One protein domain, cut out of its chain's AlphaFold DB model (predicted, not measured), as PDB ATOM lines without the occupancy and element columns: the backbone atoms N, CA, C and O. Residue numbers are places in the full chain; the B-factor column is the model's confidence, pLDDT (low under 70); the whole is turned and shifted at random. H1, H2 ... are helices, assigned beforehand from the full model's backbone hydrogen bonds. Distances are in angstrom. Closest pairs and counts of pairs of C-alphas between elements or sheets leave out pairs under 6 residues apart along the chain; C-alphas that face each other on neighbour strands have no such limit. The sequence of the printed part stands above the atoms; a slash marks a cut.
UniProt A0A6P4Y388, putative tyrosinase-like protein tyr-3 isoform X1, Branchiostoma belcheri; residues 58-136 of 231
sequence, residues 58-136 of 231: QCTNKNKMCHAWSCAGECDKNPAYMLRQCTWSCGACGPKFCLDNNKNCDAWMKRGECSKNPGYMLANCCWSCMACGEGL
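This is residues 58 to 136 of the 231 residues of the protein "putative tyrosinase-like protein tyr-3 isoform X1" of Branchiostoma belcheri (UniProt A0A6P4Y388). Two small lobes stand end to end, each a cluster of three short helices, H1 to H3 and H4 to H6, with H1 and H6 meeting between them. The printed part has 79 residues, with six named helices, H1 to H6 in order, and no named strand: all helix, though under half of the residues are in them. It is compact, radius of gyration of the C-alphas 12.2 A, spanning 37 by 23 by 20 A.

Start at H6, residues 118 to 124, which touches H1, residues 66 to 71, at a steep tilt of 42 degrees; their closest C-alphas, Ala 68 and Ala 123, are 4.0 A apart. H3, residues 79 to 85, only just touches H1, with 3 pairs of C-alphas within 8 A. Every O i to N i+4 pair is within hydrogen-bond range in H1 and H6, 2 of 3 in H3.

Find H1 beginning at C-alpha 66 (108.805, 9.316, 400.897); H2 is residues 74 to 77, H4 105 to 110, H5 113 to 116. H6, 9.9 A long, ends at C-alpha 124 (105.350, 14.751, 391.863).

The printed part has no cut. The H3 to H4 link is long; pLDDT is under 70 at residues 58, 93 to 98 and 131 to 136.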
ATOM      1  N   GLN A  58     104.286  -3.404 409.475       61.69
ATOM      2  CA  GLN A  58     103.886  -2.234 408.679       61.69
ATOM      3  C   GLN A  58     105.021  -1.694 407.786       61.69
ATOM      4  O   GLN A  58     105.794  -0.821 408.183       61.69
ATOM      5  N   CYS A  59     105.092  -2.182 406.548       71.81
ATOM      6  CA  CYS A  59     105.909  -1.595 405.505       71.81
ATOM      7  C   CYS A  59     105.182  -0.368 404.971       71.81
ATOM      8  O   CYS A  59     104.349  -0.445 404.067       71.81
ATOM      9  N   THR A  60     105.435   0.764 405.613       75.44
ATOM     10  CA  THR A  60     104.749   2.019 405.336       75.44
ATOM     11  C   THR A  60     105.750   3.138 405.130       75.44
ATOM     12  O   THR A  60     106.889   3.115 405.599       75.44
ATOM     13  N   ASN A  61     105.298   4.162 404.419       81.38
ATOM     14  CA  ASN A  61     105.979   5.439 404.404       81.38
ATOM     15  C   ASN A  61     105.565   6.218 405.651       81.38
ATOM     16  O   ASN A  61     104.411   6.618 405.782       81.38
ATOM     17  N   LYS A  62     106.511   6.447 406.558       86.56
ATOM     18  CA  LYS A  62     106.316   7.277 407.756       86.56
ATOM     19  C   LYS A  62     106.300   8.764 407.421       86.56
ATOM     20  O   LYS A  62     105.721   9.556 408.158       86.56
ATOM     21  N   ASN A  63     106.927   9.153 406.309       87.31
ATOM     22  CA  ASN A  63     106.940  10.528 405.830       87.31
ATOM     23  C   ASN A  63     106.090  10.677 404.561       87.31
ATOM     24  O   ASN A  63     106.220   9.904 403.613       87.31
ATOM     25  N   LYS A  64     105.277  11.734 404.500       86.06
ATOM     26  CA  LYS A  64     104.506  12.105 403.302       86.06
ATOM     27  C   LYS A  64     105.381  12.355 402.064       86.06
ATOM     28  O   LYS A  64     104.910  12.211 400.943       86.06
ATOM     29  N   MET A  65     106.651  12.711 402.266       83.25
ATOM     30  CA  MET A  65     107.623  12.978 401.204       83.25
ATOM     31  C   MET A  65     108.348  11.727 400.700       83.25
ATOM     32  O   MET A  65     109.093  11.825 399.731       83.25
ATOM     33  N   CYS A  66     108.131  10.554 401.303       83.31
ATOM     34  CA  CYS A  66     108.805   9.316 400.897       83.31
ATOM     35  C   CYS A  66     108.650   8.999 399.410       83.31
ATOM     36  O   CYS A  66     109.590   8.513 398.784       83.31
ATOM     37  N   HIS A  67     107.483   9.320 398.849       77.81
ATOM     38  CA  HIS A  67     107.222   9.184 397.425       77.81
ATOM     39  C   HIS A  67     108.160  10.078 396.614       77.81
ATOM     40  O   HIS A  67     109.018   9.571 395.904       77.81
ATOM     41  N   ALA A  68     108.085  11.394 396.825       78.06
ATOM     42  CA  ALA A  68     108.914  12.384 396.140       78.06
ATOM     43  C   ALA A  68     110.421  12.120 396.274       78.06
ATOM     44  O   ALA A  68     111.168  12.248 395.307       78.06
ATOM     45  N   TRP A  69     110.875  11.731 397.464       82.81
ATOM     46  CA  TRP A  69     112.276  11.408 397.723       82.81
ATOM     47  C   TRP A  69     112.719  10.137 397.004       82.81
ATOM     48  O   TRP A  69     113.785  10.126 396.390       82.81
ATOM     49  N   SER A  70     111.893   9.089 396.994       80.50
ATOM     50  CA  SER A  70     112.168   7.900 396.181       80.50
ATOM     51  C   SER A  70     112.295   8.258 394.698       80.50
ATOM     52  O   SER A  70     113.248   7.833 394.043       80.50
ATOM     53  N   CYS A  71     111.418   9.131 394.193       76.44
ATOM     54  CA  CYS A  71     111.477   9.634 392.821       76.44
ATOM     55  C   CYS A  71     112.732  10.470 392.518       76.44
ATOM     56  O   CYS A  71     113.216  10.474 391.390       76.44
ATOM     57  N   ALA A  72     113.284  11.158 393.517       76.19
ATOM     58  CA  ALA A  72     114.528  11.920 393.404       76.19
ATOM     59  C   ALA A  72     115.806  11.053 393.543       76.19
ATOM     60  O   ALA A  72     116.929  11.578 393.495       76.19
ATOM     61  N   GLY A  73     115.648   9.734 393.715       78.19
ATOM     62  CA  GLY A  73     116.749   8.785 393.892       78.19
ATOM     63  C   GLY A  73     117.326   8.762 395.310       78.19
ATOM     64  O   GLY A  73     118.456   8.322 395.511       78.19
ATOM     65  N   GLU A  74     116.585   9.237 396.314       83.62
ATOM     66  CA  GLU A  74     117.058   9.235 397.707       83.62
ATOM     67  C   GLU A  74     117.221   7.821 398.268       83.62
ATOM     68  O   GLU A  74     118.000   7.620 399.193       83.62
ATOM     69  N   CYS A  75     116.533   6.821 397.710       81.94
ATOM     70  CA  CYS A  75     116.739   5.424 398.100       81.94
ATOM     71  C   CYS A  75     118.186   4.964 397.854       81.94
ATOM     72  O   CYS A  75     118.698   4.160 398.627       81.94
ATOM     73  N   ASP A  76     118.841   5.518 396.831       80.88
ATOM     74  CA  ASP A  76     120.213   5.183 396.448       80.88
ATOM     75  C   ASP A  76     121.222   6.133 397.111       80.88
ATOM     76  O   ASP A  76     122.277   5.711 397.580       80.88
ATOM     77  N   LYS A  77     120.880   7.427 397.202       81.88
ATOM     78  CA  LYS A  77     121.739   8.464 397.804       81.88
ATOM     79  C   LYS A  77     121.749   8.427 399.334       81.88
ATOM     80  O   LYS A  77     122.764   8.739 399.950       81.88
ATOM     81  N   ASN A  78     120.624   8.072 399.949       83.06
ATOM     82  CA  ASN A  78     120.419   8.078 401.395       83.06
ATOM     83  C   ASN A  78     119.668   6.817 401.883       83.06
ATOM     84  O   ASN A  78     118.597   6.902 402.505       83.06
ATOM     85  N   PRO A  79     120.232   5.619 401.644       82.81
ATOM     86  CA  PRO A  79     119.562   4.352 401.923       82.81
ATOM     87  C   PRO A  79     119.234   4.175 403.410       82.81
ATOM     88  O   PRO A  79     118.167   3.680 403.753       82.81
ATOM     89  N   ALA A  80     120.094   4.631 404.325       85.94
ATOM     90  CA  ALA A  80     119.889   4.436 405.763       85.94
ATOM     91  C   ALA A  80     118.685   5.215 406.326       85.94
ATOM     92  O   ALA A  80     118.001   4.744 407.240       85.94
ATOM     93  N   TYR A  81     118.420   6.427 405.832       89.00
ATOM     94  CA  TYR A  81     117.222   7.173 406.216       89.00
ATOM     95  C   TYR A  81     115.992   6.608 405.508       89.00
ATOM     96  O   TYR A  81     114.976   6.317 406.145       89.00
ATOM     97  N   MET A  82     116.111   6.392 404.200       86.94
ATOM     98  CA  MET A  82     114.997   5.974 403.365       86.94
ATOM     99  C   MET A  82     114.502   4.565 403.704       86.94
ATOM    100  O   MET A  82     113.299   4.362 403.809       86.94
ATOM    101  N   LEU A  83     115.375   3.610 404.023       84.81
ATOM    102  CA  LEU A  83     114.971   2.275 404.480       84.81
ATOM    103  C   LEU A  83     114.414   2.254 405.911       84.81
ATOM    104  O   LEU A  83     113.860   1.247 406.329       84.81
ATOM    105  N   ARG A  84     114.520   3.338 406.689       85.88
ATOM    106  CA  ARG A  84     113.888   3.429 408.024       85.88
ATOM    107  C   ARG A  84     112.559   4.174 408.013       85.88
ATOM    108  O   ARG A  84     111.696   3.911 408.858       85.88
ATOM    109  N   GLN A  85     112.425   5.135 407.102       88.50
ATOM    110  CA  GLN A  85     111.286   6.052 407.030       88.50
ATOM    111  C   GLN A  85     110.360   5.768 405.846       88.50
ATOM    112  O   GLN A  85     109.178   6.083 405.916       88.50
ATOM    113  N   CYS A  86     110.882   5.184 404.773       86.94
ATOM    114  CA  CYS A  86     110.266   5.108 403.451       86.94
ATOM    115  C   CYS A  86     110.424   3.710 402.834       86.94
ATOM    116  O   CYS A  86     110.695   3.568 401.639       86.94
ATOM    117  N   THR A  87     110.281   2.670 403.662       84.38
ATOM    118  CA  THR A  87     110.487   1.262 403.282       84.38
ATOM    119  C   THR A  87     109.634   0.854 402.089       84.38
ATOM    120  O   THR A  87     110.113   0.152 401.199       84.38
ATOM    121  N   TRP A  88     108.394   1.346 402.024       80.44
ATOM    122  CA  TRP A  88     107.497   1.059 400.911       80.44
ATOM    123  C   TRP A  88     107.935   1.769 399.624       80.44
ATOM    124  O   TRP A  88     108.124   1.114 398.599       80.44
ATOM    125  N   SER A  89     108.168   3.085 399.663       80.50
ATOM    126  CA  SER A  89     108.577   3.837 398.467       80.50
ATOM    127  C   SER A  89     109.926   3.399 397.895       80.50
ATOM    128  O   SER A  89     110.135   3.546 396.692       80.50
ATOM    129  N   CYS A  90     110.824   2.843 398.709       80.81
ATOM    130  CA  CYS A  90     112.098   2.299 398.229       80.81
ATOM    131  C   CYS A  90     112.047   0.831 397.798       80.81
ATOM    132  O   CYS A  90     113.074   0.298 397.394       80.81
ATOM    133  N   GLY A  91     110.884   0.177 397.858       75.94
ATOM    134  CA  GLY A  91     110.749  -1.219 397.446       75.94
ATOM    135  C   GLY A  91     111.425  -2.219 398.392       75.94
ATOM    136  O   GLY A  91     111.770  -3.322 397.988       75.94
ATOM    137  N   ALA A  92     111.614  -1.866 399.667       75.88
ATOM    138  CA  ALA A  92     112.234  -2.766 400.643       75.88
ATOM    139  C   ALA A  92     111.347  -3.977 400.992       75.88
ATOM    140  O   ALA A  92     111.846  -4.983 401.485       75.88
ATOM    141  N   CYS A  93     110.037  -3.880 400.746       68.19
ATOM    142  CA  CYS A  93     109.054  -4.927 401.049       68.19
ATOM    143  C   CYS A  93     108.178  -5.283 399.834       68.19
ATOM    144  O   CYS A  93     107.045  -5.736 399.985       68.19
ATOM    145  N   GLY A  94     108.652  -4.991 398.620       63.28
ATOM    146  CA  GLY A  94     107.894  -5.194 397.387       63.28
ATOM    147  C   GLY A  94     108.451  -4.385 396.213       63.28
ATOM    148  O   GLY A  94     109.497  -3.759 396.341       63.28
ATOM    149  N   PRO A  95     107.768  -4.368 395.058       58.62
ATOM    150  CA  PRO A  95     108.215  -3.581 393.914       58.62
ATOM    151  C   PRO A  95     108.340  -2.091 394.273       58.62
ATOM    152  O   PRO A  95     107.517  -1.555 395.017       58.62
ATOM    153  N   LYS A  96     109.356  -1.406 393.735       63.44
ATOM    154  CA  LYS A  96     109.549   0.044 393.912       63.44
ATOM    155  C   LYS A  96     108.370   0.795 393.279       63.44
ATOM    156  O   LYS A  96     108.200   0.779 392.062       63.44
ATOM    157  N   PHE A  97     107.551   1.458 394.096       65.19
ATOM    158  CA  PHE A  97     106.417   2.254 393.619       65.19
ATOM    159  C   PHE A  97     106.877   3.677 393.273       65.19
ATOM    160  O   PHE A  97     107.110   4.487 394.167       65.19
ATOM    161  N   CYS A  98     106.983   3.991 391.979       69.62
ATOM    162  CA  CYS A  98     107.215   5.352 391.479       69.62
ATOM    163  C   CYS A  98     106.052   5.725 390.558       69.62
ATOM    164  O   CYS A  98     106.029   5.369 389.387       69.62
ATOM    165  N   LEU A  99     105.040   6.367 391.132       73.44
ATOM    166  CA  LEU A  99     103.816   6.776 390.444       73.44
ATOM    167  C   LEU A  99     103.748   8.298 390.363       73.44
ATOM    168  O   LEU A  99     104.509   9.009 391.020       73.44
ATOM    169  N   ASP A 100     102.821   8.818 389.577       75.12
ATOM    170  CA  ASP A 100     102.482  10.231 389.656       75.12
ATOM    171  C   ASP A 100     101.664  10.497 390.922       75.12
ATOM    172  O   ASP A 100     100.717   9.783 391.235       75.12
ATOM    173  N   ASN A 101     102.033  11.545 391.649       77.38
ATOM    174  CA  ASN A 101     101.341  12.019 392.844       77.38
ATOM    175  C   ASN A 101     100.469  13.254 392.552       77.38
ATOM    176  O   ASN A 101      99.925  13.888 393.456       77.38
ATOM    177  N   ASN A 102     100.337  13.637 391.280       85.00
ATOM    178  CA  ASN A 102      99.434  14.694 390.859       85.00
ATOM    179  C   ASN A 102      98.623  14.260 389.638       85.00
ATOM    180  O   ASN A 102      99.161  13.806 388.633       85.00
ATOM    181  N   LYS A 103      97.311  14.487 389.694       89.44
ATOM    182  CA  LYS A 103      96.387  14.190 388.592       89.44
ATOM    183  C   LYS A 103      96.734  14.896 387.272       89.44
ATOM    184  O   LYS A 103      96.310  14.446 386.216       89.44
ATOM    185  N   ASN A 104      97.490  15.995 387.321       88.62
ATOM    186  CA  ASN A 104      97.854  16.791 386.147       88.62
ATOM    187  C   ASN A 104      99.192  16.384 385.505       88.62
ATOM    188  O   ASN A 104      99.611  17.032 384.546       88.62
ATOM    189  N   CYS A 105      99.873  15.351 386.013       83.94
ATOM    190  CA  CYS A 105     101.210  14.980 385.549       83.94
ATOM    191  C   CYS A 105     101.283  14.665 384.051       83.94
ATOM    192  O   CYS A 105     102.196  15.156 383.390       83.94
ATOM    193  N   ASP A 106     100.284  13.978 383.487       85.25
ATOM    194  CA  ASP A 106     100.215  13.707 382.044       85.25
ATOM    195  C   ASP A 106     100.138  15.006 381.218       85.25
ATOM    196  O   ASP A 106     100.882  15.204 380.254       85.25
ATOM    197  N   ALA A 107      99.288  15.949 381.636       88.56
ATOM    198  CA  ALA A 107      99.140  17.234 380.958       88.56
ATOM    199  C   ALA A 107     100.416  18.088 381.054       88.56
ATOM    200  O   ALA A 107     100.795  18.755 380.091       88.56
ATOM    201  N   TRP A 108     101.087  18.073 382.206       90.25
ATOM    202  CA  TRP A 108     102.347  18.785 382.421       90.25
ATOM    203  C   TRP A 108     103.504  18.163 381.640       90.25
ATOM    204  O   TRP A 108     104.255  18.881 380.981       90.25
ATOM    205  N   MET A 109     103.601  16.836 381.615       86.31
ATOM    206  CA  MET A 109     104.548  16.112 380.769       86.31
ATOM    207  C   MET A 109     104.380  16.499 379.299       86.31
ATOM    208  O   MET A 109     105.358  16.891 378.664       86.31
ATOM    209  N   LYS A 110     103.149  16.484 378.770       81.44
ATOM    210  CA  LYS A 110     102.856  16.888 377.380       81.44
ATOM    211  C   LYS A 110     103.267  18.331 377.065       81.44
ATOM    212  O   LYS A 110     103.599  18.635 375.925       81.44
ATOM    213  N   ARG A 111     103.292  19.221 378.064       87.25
ATOM    214  CA  ARG A 111     103.773  20.612 377.934       87.25
ATOM    215  C   ARG A 111     105.291  20.776 378.097       87.25
ATOM    216  O   ARG A 111     105.803  21.900 378.011       87.25
ATOM    217  N   GLY A 112     106.011  19.677 378.312       82.06
ATOM    218  CA  GLY A 112     107.460  19.660 378.500       82.06
ATOM    219  C   GLY A 112     107.905  20.107 379.892       82.06
ATOM    220  O   GLY A 112     109.056  20.506 380.065       82.06
ATOM    221  N   GLU A 113     107.024  20.053 380.896       87.56
ATOM    222  CA  GLU A 113     107.360  20.481 382.261       87.56
ATOM    223  C   GLU A 113     108.478  19.634 382.875       87.56
ATOM    224  O   GLU A 113     109.249  20.142 383.678       87.56
ATOM    225  N   CYS A 114     108.643  18.376 382.459       83.69
ATOM    226  CA  CYS A 114     109.752  17.533 382.920       83.69
ATOM    227  C   CYS A 114     111.131  18.157 382.636       83.69
ATOM    228  O   CYS A 114     112.071  17.927 383.390       83.69
ATOM    229  N   SER A 115     111.252  18.960 381.571       85.19
ATOM    230  CA  SER A 115     112.485  19.679 381.228       85.19
ATOM    231  C   SER A 115     112.505  21.106 381.779       85.19
ATOM    232  O   SER A 115     113.565  21.594 382.153       85.19
ATOM    233  N   LYS A 116     111.348  21.780 381.832       86.25
ATOM    234  CA  LYS A 116     111.240  23.175 382.298       86.25
ATOM    235  C   LYS A 116     111.271  23.301 383.821       86.25
ATOM    236  O   LYS A 116     111.812  24.266 384.347       86.25
ATOM    237  N   ASN A 117     110.699  22.329 384.522       83.00
ATOM    238  CA  ASN A 117     110.579  22.290 385.974       83.00
ATOM    239  C   ASN A 117     110.928  20.893 386.525       83.00
ATOM    240  O   ASN A 117     110.089  20.221 387.136       83.00
ATOM    241  N   PRO A 118     112.174  20.430 386.318       78.25
ATOM    242  CA  PRO A 118     112.573  19.074 386.671       78.25
ATOM    243  C   PRO A 118     112.435  18.809 388.174       78.25
ATOM    244  O   PRO A 118     111.945  17.756 388.551       78.25
ATOM    245  N   GLY A 119     112.768  19.756 389.055       77.06
ATOM    246  CA  GLY A 119     112.687  19.534 390.506       77.06
ATOM    247  C   GLY A 119     111.273  19.178 390.986       77.06
ATOM    248  O   GLY A 119     111.078  18.172 391.668       77.06
ATOM    249  N   TYR A 120     110.271  19.964 390.585       84.31
ATOM    250  CA  TYR A 120     108.881  19.696 390.958       84.31
ATOM    251  C   TYR A 120     108.335  18.447 390.267       84.31
ATOM    252  O   TYR A 120     107.632  17.643 390.885       84.31
ATOM    253  N   MET A 121     108.654  18.286 388.984       84.44
ATOM    254  CA  MET A 121     108.133  17.197 388.176       84.44
ATOM    255  C   MET A 121     108.726  15.845 388.570       84.44
ATOM    256  O   MET A 121     107.994  14.869 388.627       84.44
ATOM    257  N   LEU A 122     110.001  15.768 388.944       76.12
ATOM    258  CA  LEU A 122     110.586  14.542 389.490       76.12
ATOM    259  C   LEU A 122     109.934  14.170 390.829       76.12
ATOM    260  O   LEU A 122     109.630  13.007 391.056       76.12
ATOM    261  N   ALA A 123     109.647  15.151 391.688       77.62
ATOM    262  CA  ALA A 123     109.033  14.915 392.994       77.62
ATOM    263  C   ALA A 123     107.554  14.480 392.925       77.62
ATOM    264  O   ALA A 123     107.081  13.762 393.804       77.62
ATOM    265  N   ASN A 124     106.807  14.933 391.914       78.94
ATOM    266  CA  ASN A 124     105.350  14.751 391.863       78.94
ATOM    267  C   ASN A 124     104.861  13.954 390.659       78.94
ATOM    268  O   ASN A 124     103.738  13.466 390.681       78.94
ATOM    269  N   CYS A 125     105.674  13.838 389.618       83.00
ATOM    270  CA  CYS A 125     105.311  13.284 388.322       83.00
ATOM    271  C   CYS A 125     106.381  12.304 387.828       83.00
ATOM    272  O   CYS A 125     106.782  12.341 386.666       83.00
ATOM    273  N   CYS A 126     106.895  11.464 388.733       79.38
ATOM    274  CA  CYS A 126     107.971  10.515 388.451       79.38
ATOM    275  C   CYS A 126     107.647   9.589 387.280       79.38
ATOM    276  O   CYS A 126     108.504   9.338 386.432       79.38
ATOM    277  N   TRP A 127     106.406   9.104 387.225       78.56
ATOM    278  CA  TRP A 127     105.958   8.186 386.188       78.56
ATOM    279  C   TRP A 127     105.849   8.903 384.848       78.56
ATOM    280  O   TRP A 127     106.494   8.500 383.880       78.56
ATOM    281  N   SER A 128     105.117  10.018 384.817       81.19
ATOM    282  CA  SER A 128     104.972  10.861 383.629       81.19
ATOM    283  C   SER A 128     106.327  11.356 383.108       81.19
ATOM    284  O   SER A 128     106.588  11.323 381.913       81.19
ATOM    285  N   CYS A 129     107.246  11.753 383.986       78.31
ATOM    286  CA  CYS A 129     108.586  12.195 383.590       78.31
ATOM    287  C   CYS A 129     109.599  11.069 383.427       78.31
ATOM    288  O   CYS A 129     110.776  11.349 383.199       78.31
ATOM    289  N   MET A 130     109.159   9.813 383.526       71.69
ATOM    290  CA  MET A 130     109.989   8.627 383.330       71.69
ATOM    291  C   MET A 130     111.237   8.609 384.229       71.69
ATOM    292  O   MET A 130     112.272   8.044 383.880       71.69
ATOM    293  N   ALA A 131     111.128   9.229 385.401       69.50
ATOM    294  CA  ALA A 131     112.189   9.368 386.389       69.50
ATOM    295  C   ALA A 131     112.402   8.100 387.224       69.50
ATOM    296  O   ALA A 131     113.364   7.999 387.982       69.50
ATOM    297  N   CYS A 132     111.506   7.124 387.080       62.78
ATOM    298  CA  CYS A 132     111.560   5.832 387.746       62.78
ATOM    299  C   CYS A 132     112.701   4.976 387.161       62.78
ATOM    300  O   CYS A 132     112.483   4.107 386.318       62.78
ATOM    301  N   GLY A 133     113.938   5.234 387.575       52.09
ATOM    302  CA  GLY A 133     115.100   4.431 387.207       52.09
ATOM    303  C   GLY A 133     115.314   3.271 388.172       52.09
ATOM    304  O   GLY A 133     115.853   3.475 389.252       52.09
ATOM    305  N   GLU A 134     114.798   2.105 387.784       44.62
ATOM    306  CA  GLU A 134     115.293   0.722 387.958       44.62
ATOM    307  C   GLU A 134     114.059  -0.189 387.828       44.62
ATOM    308  O   GLU A 134     113.326  -0.429 388.785       44.62
ATOM    309  N   GLY A 135     113.762  -0.610 386.592       44.25
ATOM    310  CA  GLY A 135     112.879  -1.751 386.324       44.25
ATOM    311  C   GLY A 135     111.627  -1.527 385.472       44.25
ATOM    312  O   GLY A 135     111.238  -2.466 384.790       44.25
ATOM    313  N   LEU A 136     110.983  -0.352 385.447       41.34
ATOM    314  CA  LEU A 136     109.657  -0.219 384.792       41.34
ATOM    315  C   LEU A 136     109.376   1.137 384.112       41.34
ATOM    316  O   LEU A 136     108.225   1.478 383.857       41.34
TER     317      LEU A 136